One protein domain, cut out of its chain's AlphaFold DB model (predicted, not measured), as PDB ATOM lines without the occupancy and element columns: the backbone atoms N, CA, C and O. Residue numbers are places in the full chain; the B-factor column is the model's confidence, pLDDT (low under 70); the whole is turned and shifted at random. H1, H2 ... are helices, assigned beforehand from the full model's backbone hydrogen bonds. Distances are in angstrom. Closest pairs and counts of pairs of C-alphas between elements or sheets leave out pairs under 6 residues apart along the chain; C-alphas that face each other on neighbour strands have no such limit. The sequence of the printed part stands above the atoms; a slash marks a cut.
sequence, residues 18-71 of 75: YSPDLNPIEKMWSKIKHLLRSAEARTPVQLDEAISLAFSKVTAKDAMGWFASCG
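This is residues 18 to 71 of the 75 residues of the protein "DDE_3 domain-containing protein" of Verrucomicrobiales bacterium (UniProt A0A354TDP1). Three helices make a loose triangle, with the longest, H1, as one side. H2 folds back toward residues 32 to 39 of H1, and H3 comes in to residues 24 to 28. The 54 printed residues have three named helices and no named strand, class all helix; the whole is loose, radius of gyration of the C-alphas 12.7 A, spanning 39 by 25 by 13 A.

H1, residues 24 to 39, is 23.5 A long and begins at C-alpha 24 (137.107, 151.549, 155.776). H2, residues 44 to 56, is 18.4 A long. H3, residues 60 to 69, is 14.2 A long and ends at C-alpha 69 (137.663, 154.284, 148.252).

H1 touches H2 with residues 32 to 39 alone, closest C-alphas Ile 32 and Ala 54, 5.5 A, at a steep tilt of 48 degrees, opposite ways. H1 touches H3 with residues 24 to 28 alone, closest C-alphas Pro 24 and Trp 66, 5.3 A, at a steep tilt of 53 degrees, opposite ways. H2 and H3 are apart. In H1, H2 and H3 every O i to N i+4 pair is within hydrogen-bond range.

The outline is only just flat. The C-alphas farthest apart, Thr 43 and Gly 71, are 39.0 A apart. The printed part has no cut, both links are tight, and no printed residue is under 70 in pLDDT.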
ATOM      1  N   TYR A  18     125.405 144.000 155.566       86.88
ATOM      2  CA  TYR A  18     126.279 143.295 154.618       86.88
ATOM      3  C   TYR A  18     126.992 144.203 153.602       86.88
ATOM      4  O   TYR A  18     127.245 143.784 152.477       86.88
ATOM      5  N   SER A  19     127.344 145.432 153.995       90.00
ATOM      6  CA  SER A  19     128.071 146.388 153.141       90.00
ATOM      7  C   SER A  19     129.527 146.587 153.591       90.00
ATOM      8  O   SER A  19     129.892 147.690 154.004       90.00
ATOM      9  N   PRO A  20     130.386 145.547 153.539       88.12
ATOM     10  CA  PRO A  20     131.789 145.669 153.936       88.12
ATOM     11  C   PRO A  20     132.564 146.642 153.037       88.12
ATOM     12  O   PRO A  20     133.514 147.272 153.494       88.12
ATOM     13  N   ASP A  21     132.122 146.832 151.790       88.94
ATOM     14  CA  ASP A  21     132.723 147.779 150.845       88.94
ATOM     15  C   ASP A  21     132.606 149.238 151.302       88.94
ATOM     16  O   ASP A  21     133.407 150.079 150.897       88.94
ATOM     17  N   LEU A  22     131.650 149.527 152.191       91.94
ATOM     18  CA  LEU A  22     131.449 150.841 152.799       91.94
ATOM     19  C   LEU A  22     132.145 150.976 154.159       91.94
ATOM     20  O   LEU A  22     131.972 151.993 154.820       91.94
ATOM     21  N   ASN A  23     132.917 149.980 154.607       93.25
ATOM     22  CA  ASN A  23     133.553 149.989 155.922       93.25
ATOM     23  C   ASN A  23     135.090 150.115 155.814       93.25
ATOM     24  O   ASN A  23     135.782 149.107 155.640       93.25
ATOM     25  N   PRO A  24     135.671 151.326 155.966       94.25
ATOM     26  CA  PRO A  24     137.107 151.549 155.776       94.25
ATOM     27  C   PRO A  24     138.008 150.705 156.690       94.25
ATOM     28  O   PRO A  24     139.135 150.378 156.310       94.25
ATOM     29  N   ILE A  25     137.526 150.307 157.876       94.81
ATOM     30  CA  ILE A  25     138.311 149.491 158.815       94.81
ATOM     31  C   ILE A  25     138.626 148.097 158.250       94.81
ATOM     32  O   ILE A  25     139.661 147.523 158.583       94.81
ATOM     33  N   GLU A  26     137.798 147.572 157.342       95.69
ATOM     34  CA  GLU A  26     138.052 146.284 156.685       95.69
ATOM     35  C   GLU A  26     139.327 146.338 155.833       95.69
ATOM     36  O   GLU A  26     140.119 145.391 155.806       95.69
ATOM     37  N   LYS A  27     139.587 147.483 155.188       96.19
ATOM     38  CA  LYS A  27     140.804 147.708 154.392       96.19
ATOM     39  C   LYS A  27     142.040 147.805 155.287       96.19
ATOM     40  O   LYS A  27     143.067 147.202 154.967       96.19
ATOM     41  N   MET A  28     141.919 148.463 156.444       97.19
ATOM     42  CA  MET A  28     142.968 148.471 157.472       97.19
ATOM     43  C   MET A  28     143.298 147.049 157.939       97.19
ATOM     44  O   MET A  28     144.462 146.642 157.923       97.19
ATOM     45  N   TRP A  29     142.279 146.260 158.289       97.00
ATOM     46  CA  TRP A  29     142.470 144.878 158.724       97.00
ATOM     47  C   TRP A  29     143.032 143.979 157.630       97.00
ATOM     48  O   TRP A  29     143.792 143.063 157.939       97.00
ATOM     49  N   SER A  30     142.709 144.227 156.359       97.06
ATOM     50  CA  SER A  30     143.341 143.528 155.237       97.06
ATOM     51  C   SER A  30     144.862 143.741 155.226       97.06
ATOM     52  O   SER A  30     145.615 142.763 155.206       97.06
ATOM     53  N   LYS A  31     145.323 144.996 155.363       97.88
ATOM     54  CA  LYS A  31     146.757 145.339 155.451       97.88
ATOM     55  C   LYS A  31     147.425 144.721 156.683       97.88
ATOM     56  O   LYS A  31     148.485 144.111 156.556       97.88
ATOM     57  N   ILE A  32     146.799 144.823 157.857       98.25
ATOM     58  CA  ILE A  32     147.335 144.242 159.100       98.25
ATOM     59  C   ILE A  32     147.458 142.722 158.974       98.25
ATOM     60  O   ILE A  32     148.530 142.173 159.215       98.25
ATOM     61  N   LYS A  33     146.399 142.032 158.530       97.44
ATOM     62  CA  LYS A  33     146.421 140.572 158.338       97.44
ATOM     63  C   LYS A  33     147.492 140.141 157.344       97.44
ATOM     64  O   LYS A  33     148.098 139.096 157.545       97.44
ATOM     65  N   HIS A  34     147.724 140.916 156.284       98.31
ATOM     66  CA  HIS A  34     148.810 140.644 155.346       98.31
ATOM     67  C   HIS A  34     150.175 140.671 156.052       98.31
ATOM     68  O   HIS A  34     150.922 139.704 155.962       98.31
ATOM     69  N   LEU A  35     150.467 141.729 156.816       98.06
ATOM     70  CA  LEU A  35     151.731 141.862 157.553       98.06
ATOM     71  C   LEU A  35     151.912 140.768 158.612       98.06
ATOM     72  O   LEU A  35     152.989 140.189 158.715       98.06
ATOM     73  N   LEU A  36     150.852 140.441 159.354       98.06
ATOM     74  CA  LEU A  36     150.889 139.377 160.358       98.06
ATOM     75  C   LEU A  36     151.137 137.999 159.738       98.06
ATOM     76  O   LEU A  36     151.902 137.213 160.288       98.06
ATOM     77  N   ARG A  37     150.534 137.711 158.577       97.88
ATOM     78  CA  ARG A  37     150.797 136.466 157.840       97.88
ATOM     79  C   ARG A  37     152.251 136.378 157.392       97.88
ATOM     80  O   ARG A  37     152.826 135.307 157.498       97.88
ATOM     81  N   SER A  38     152.842 137.489 156.951       97.00
ATOM     82  CA  SER A  38     154.261 137.541 156.581       97.00
ATOM     83  C   SER A  38     155.214 137.409 157.773       97.00
ATOM     84  O   SER A  38     156.352 137.001 157.581       97.00
ATOM     85  N   ALA A  39     154.782 137.768 158.985       96.81
ATOM     86  CA  ALA A  39     155.614 137.691 160.185       96.81
ATOM     87  C   ALA A  39     155.749 136.264 160.750       96.81
ATOM     88  O   ALA A  39     156.701 135.991 161.472       96.81
ATOM     89  N   GLU A  40     154.791 135.373 160.460       97.12
ATOM     90  CA  GLU A  40     154.786 133.955 160.867       97.12
ATOM     91  C   GLU A  40     155.095 133.681 162.356       97.12
ATOM     92  O   GLU A  40     155.632 132.627 162.708       97.12
ATOM     93  N   ALA A  41     154.726 134.605 163.249       97.50
ATOM     94  CA  ALA A  41     154.986 134.503 164.684       97.50
ATOM     95  C   ALA A  41     154.445 133.191 165.288       97.50
ATOM     96  O   ALA A  41     153.295 132.811 165.060       97.50
ATOM     97  N   ARG A  42     155.269 132.505 166.094       97.69
ATOM     98  CA  ARG A  42     154.931 131.201 166.710       97.69
ATOM     99  C   ARG A  42     154.812 131.251 168.229       97.69
ATOM    100  O   ARG A  42     154.545 130.229 168.855       97.69
ATOM    101  N   THR A  43     154.983 132.430 168.818       98.25
ATOM    102  CA  THR A  43     154.856 132.655 170.260       98.25
ATOM    103  C   THR A  43     153.997 133.890 170.541       98.25
ATOM    104  O   THR A  43     153.929 134.781 169.692       98.25
ATOM    105  N   PRO A  44     153.366 133.985 171.726       98.25
ATOM    106  CA  PRO A  44     152.589 135.167 172.103       98.25
ATOM    107  C   PRO A  44     153.399 136.468 172.065       98.25
ATOM    108  O   PRO A  44     152.897 137.476 171.586       98.25
ATOM    109  N   VAL A  45     154.663 136.427 172.503       98.38
ATOM    110  CA  VAL A  45     155.558 137.597 172.509       98.38
ATOM    111  C   VAL A  45     155.834 138.074 171.082       98.38
ATOM    112  O   VAL A  45     155.631 139.241 170.772       98.38
ATOM    113  N   GLN A  46     156.196 137.155 170.182       98.00
ATOM    114  CA  GLN A  46     156.414 137.494 168.771       98.00
ATOM    115  C   GLN A  46     155.139 138.002 168.091       98.00
ATOM    116  O   GLN A  46     155.209 138.850 167.204       98.00
ATOM    117  N   LEU A  47     153.968 137.475 168.469       98.12
ATOM    118  CA  LEU A  47     152.697 137.937 167.920       98.12
ATOM    119  C   LEU A  47     152.400 139.377 168.356       98.12
ATOM    120  O   LEU A  47     151.981 140.175 167.522       98.12
ATOM    121  N   ASP A  48     152.645 139.717 169.620       98.31
ATOM    122  CA  ASP A  48     152.449 141.073 170.145       98.31
ATOM    123  C   ASP A  48     153.383 142.095 169.469       98.31
ATOM    124  O   ASP A  48     152.944 143.155 169.006       98.31
ATOM    125  N   GLU A  49     154.655 141.728 169.288       98.25
ATOM    126  CA  GLU A  49     155.624 142.520 168.524       98.25
ATOM    127  C   GLU A  49     155.184 142.699 167.061       98.25
ATOM    128  O   GLU A  49     155.221 143.811 166.525       98.25
ATOM    129  N   ALA A  50     154.710 141.626 166.416       98.38
ATOM    130  CA  ALA A  50     154.229 141.668 165.038       98.38
ATOM    131  C   ALA A  50     152.972 142.539 164.883       98.38
ATOM    132  O   ALA A  50     152.854 143.266 163.894       98.38
ATOM    133  N   ILE A  51     152.050 142.507 165.853       98.25
ATOM    134  CA  ILE A  51     150.865 143.376 165.890       98.25
ATOM    135  C   ILE A  51     151.293 144.837 166.012       98.25
ATOM    136  O   ILE A  51     150.883 145.663 165.190       98.25
ATOM    137  N   SER A  52     152.163 145.146 166.974       98.19
ATOM    138  CA  SER A  52     152.689 146.498 167.184       98.19
ATOM    139  C   SER A  52     153.372 147.036 165.924       98.19
ATOM    140  O   SER A  52     153.084 148.147 165.464       98.19
ATOM    141  N   LEU A  53     154.211 146.211 165.287       98.25
ATOM    142  CA  LEU A  53     154.856 146.558 164.026       98.25
ATOM    143  C   LEU A  53     153.829 146.756 162.904       98.25
ATOM    144  O   LEU A  53     153.925 147.741 162.174       98.25
ATOM    145  N   ALA A  54     152.836 145.875 162.765       98.38
ATOM    146  CA  ALA A  54     151.824 145.978 161.716       98.38
ATOM    147  C   ALA A  54     151.017 147.283 161.811       98.38
ATOM    148  O   ALA A  54     150.831 147.961 160.797       98.38
ATOM    149  N   PHE A  55     150.605 147.678 163.020       98.00
ATOM    150  CA  PHE A  55     149.926 148.956 163.245       98.00
ATOM    151  C   PHE A  55     150.834 150.156 162.956       98.00
ATOM    152  O   PHE A  55     150.374 151.116 162.337       98.00
ATOM    153  N   SER A  56     152.131 150.085 163.279       98.00
ATOM    154  CA  SER A  56     153.088 151.158 162.949       98.00
ATOM    155  C   SER A  56     153.248 151.411 161.438       98.00
ATOM    156  O   SER A  56     153.723 152.469 161.028       98.00
ATOM    157  N   LYS A  57     152.851 150.450 160.589       98.12
ATOM    158  CA  LYS A  57     152.880 150.570 159.120       98.12
ATOM    159  C   LYS A  57     151.592 151.151 158.528       98.12
ATOM    160  O   LYS A  57     151.516 151.310 157.305       98.12
ATOM    161  N   VAL A  58     150.582 151.446 159.345       97.69
ATOM    162  CA  VAL A  58     149.382 152.172 158.917       97.69
ATOM    163  C   VAL A  58     149.684 153.666 158.948       97.69
ATOM    164  O   VAL A  58     150.045 154.224 159.978       97.69
ATOM    165  N   THR A  59     149.541 154.321 157.801       97.69
ATOM    166  CA  THR A  59     149.821 155.750 157.641       97.69
ATOM    167  C   THR A  59     148.533 156.551 157.483       97.69
ATOM    168  O   THR A  59     147.497 156.025 157.074       97.69
ATOM    169  N   ALA A  60     148.607 157.864 157.713       96.62
ATOM    170  CA  ALA A  60     147.497 158.771 157.416       96.62
ATOM    171  C   ALA A  60     147.077 158.707 155.935       96.62
ATOM    172  O   ALA A  60     145.892 158.790 155.619       96.62
ATOM    173  N   LYS A  61     148.037 158.500 155.021       96.94
ATOM    174  CA  LYS A  61     147.764 158.343 153.586       96.94
ATOM    175  C   LYS A  61     146.955 157.081 153.292       96.94
ATOM    176  O   LYS A  61     146.038 157.141 152.477       96.94
ATOM    177  N   ASP A  62     147.269 155.970 153.960       97.12
ATOM    178  CA  ASP A  62     146.471 154.747 153.848       97.12
ATOM    179  C   ASP A  62     145.027 155.010 154.288       97.12
ATOM    180  O   ASP A  62     144.098 154.716 153.539       97.12
ATOM    181  N   ALA A  63     144.847 155.628 155.462       95.81
ATOM    182  CA  ALA A  63     143.527 155.935 156.005       95.81
ATOM    183  C   ALA A  63     142.715 156.816 155.046       95.81
ATOM    184  O   ALA A  63     141.616 156.429 154.655       95.81
ATOM    185  N   MET A  64     143.274 157.943 154.592       95.69
ATOM    186  CA  MET A  64     142.608 158.821 153.620       95.69
ATOM    187  C   MET A  64     142.202 158.063 152.348       95.69
ATOM    188  O   MET A  64     141.069 158.194 151.888       95.69
ATOM    189  N   GLY A  65     143.092 157.219 151.816       95.69
ATOM    190  CA  GLY A  65     142.801 156.396 150.643       95.69
ATOM    191  C   GLY A  65     141.674 155.385 150.875       95.69
ATOM    192  O   GLY A  65     140.816 155.210 150.011       95.69
ATOM    193  N   TRP A  66     141.629 154.743 152.045       96.38
ATOM    194  CA  TRP A  66     140.578 153.782 152.385       96.38
ATOM    195  C   TRP A  66     139.212 154.447 152.516       96.38
ATOM    196  O   TRP A  66     138.261 153.959 151.908       96.38
ATOM    197  N   PHE A  67     139.127 155.575 153.225       94.88
ATOM    198  CA  PHE A  67     137.889 156.351 153.333       94.88
ATOM    199  C   PHE A  67     137.397 156.821 151.958       94.88
ATOM    200  O   PHE A  67     136.243 156.566 151.616       94.88
ATOM    201  N   ALA A  68     138.281 157.396 151.134       94.44
ATOM    202  CA  ALA A  68     137.937 157.818 149.777       94.44
ATOM    203  C   ALA A  68     137.430 156.646 148.918       94.44
ATOM    204  O   ALA A  68     136.411 156.763 148.241       94.44
ATOM    205  N   SER A  69     138.081 155.479 149.001       94.44
ATOM    206  CA  SER A  69     137.663 154.284 148.252       94.44
ATOM    207  C   SER A  69     136.318 153.694 148.700       94.44
ATOM    208  O   SER A  69     135.721 152.928 147.952       94.44
ATOM    209  N   CYS A  70     135.846 154.044 149.900       93.75
ATOM    210  CA  CYS A  70     134.525 153.684 150.420       93.75
ATOM    211  C   CYS A  70     133.467 154.778 150.158       93.75
ATOM    212  O   CYS A  70     132.355 154.682 150.668       93.75
ATOM    213  N   GLY A  71     133.799 155.824 149.390       91.94
ATOM    214  CA  GLY A  71     132.882 156.914 149.042       91.94
ATOM    215  C   GLY A  71     132.798 158.043 150.073       91.94
ATOM    216  O   GLY A  71     131.955 158.928 149.938       91.94
TER     217      GLY A  71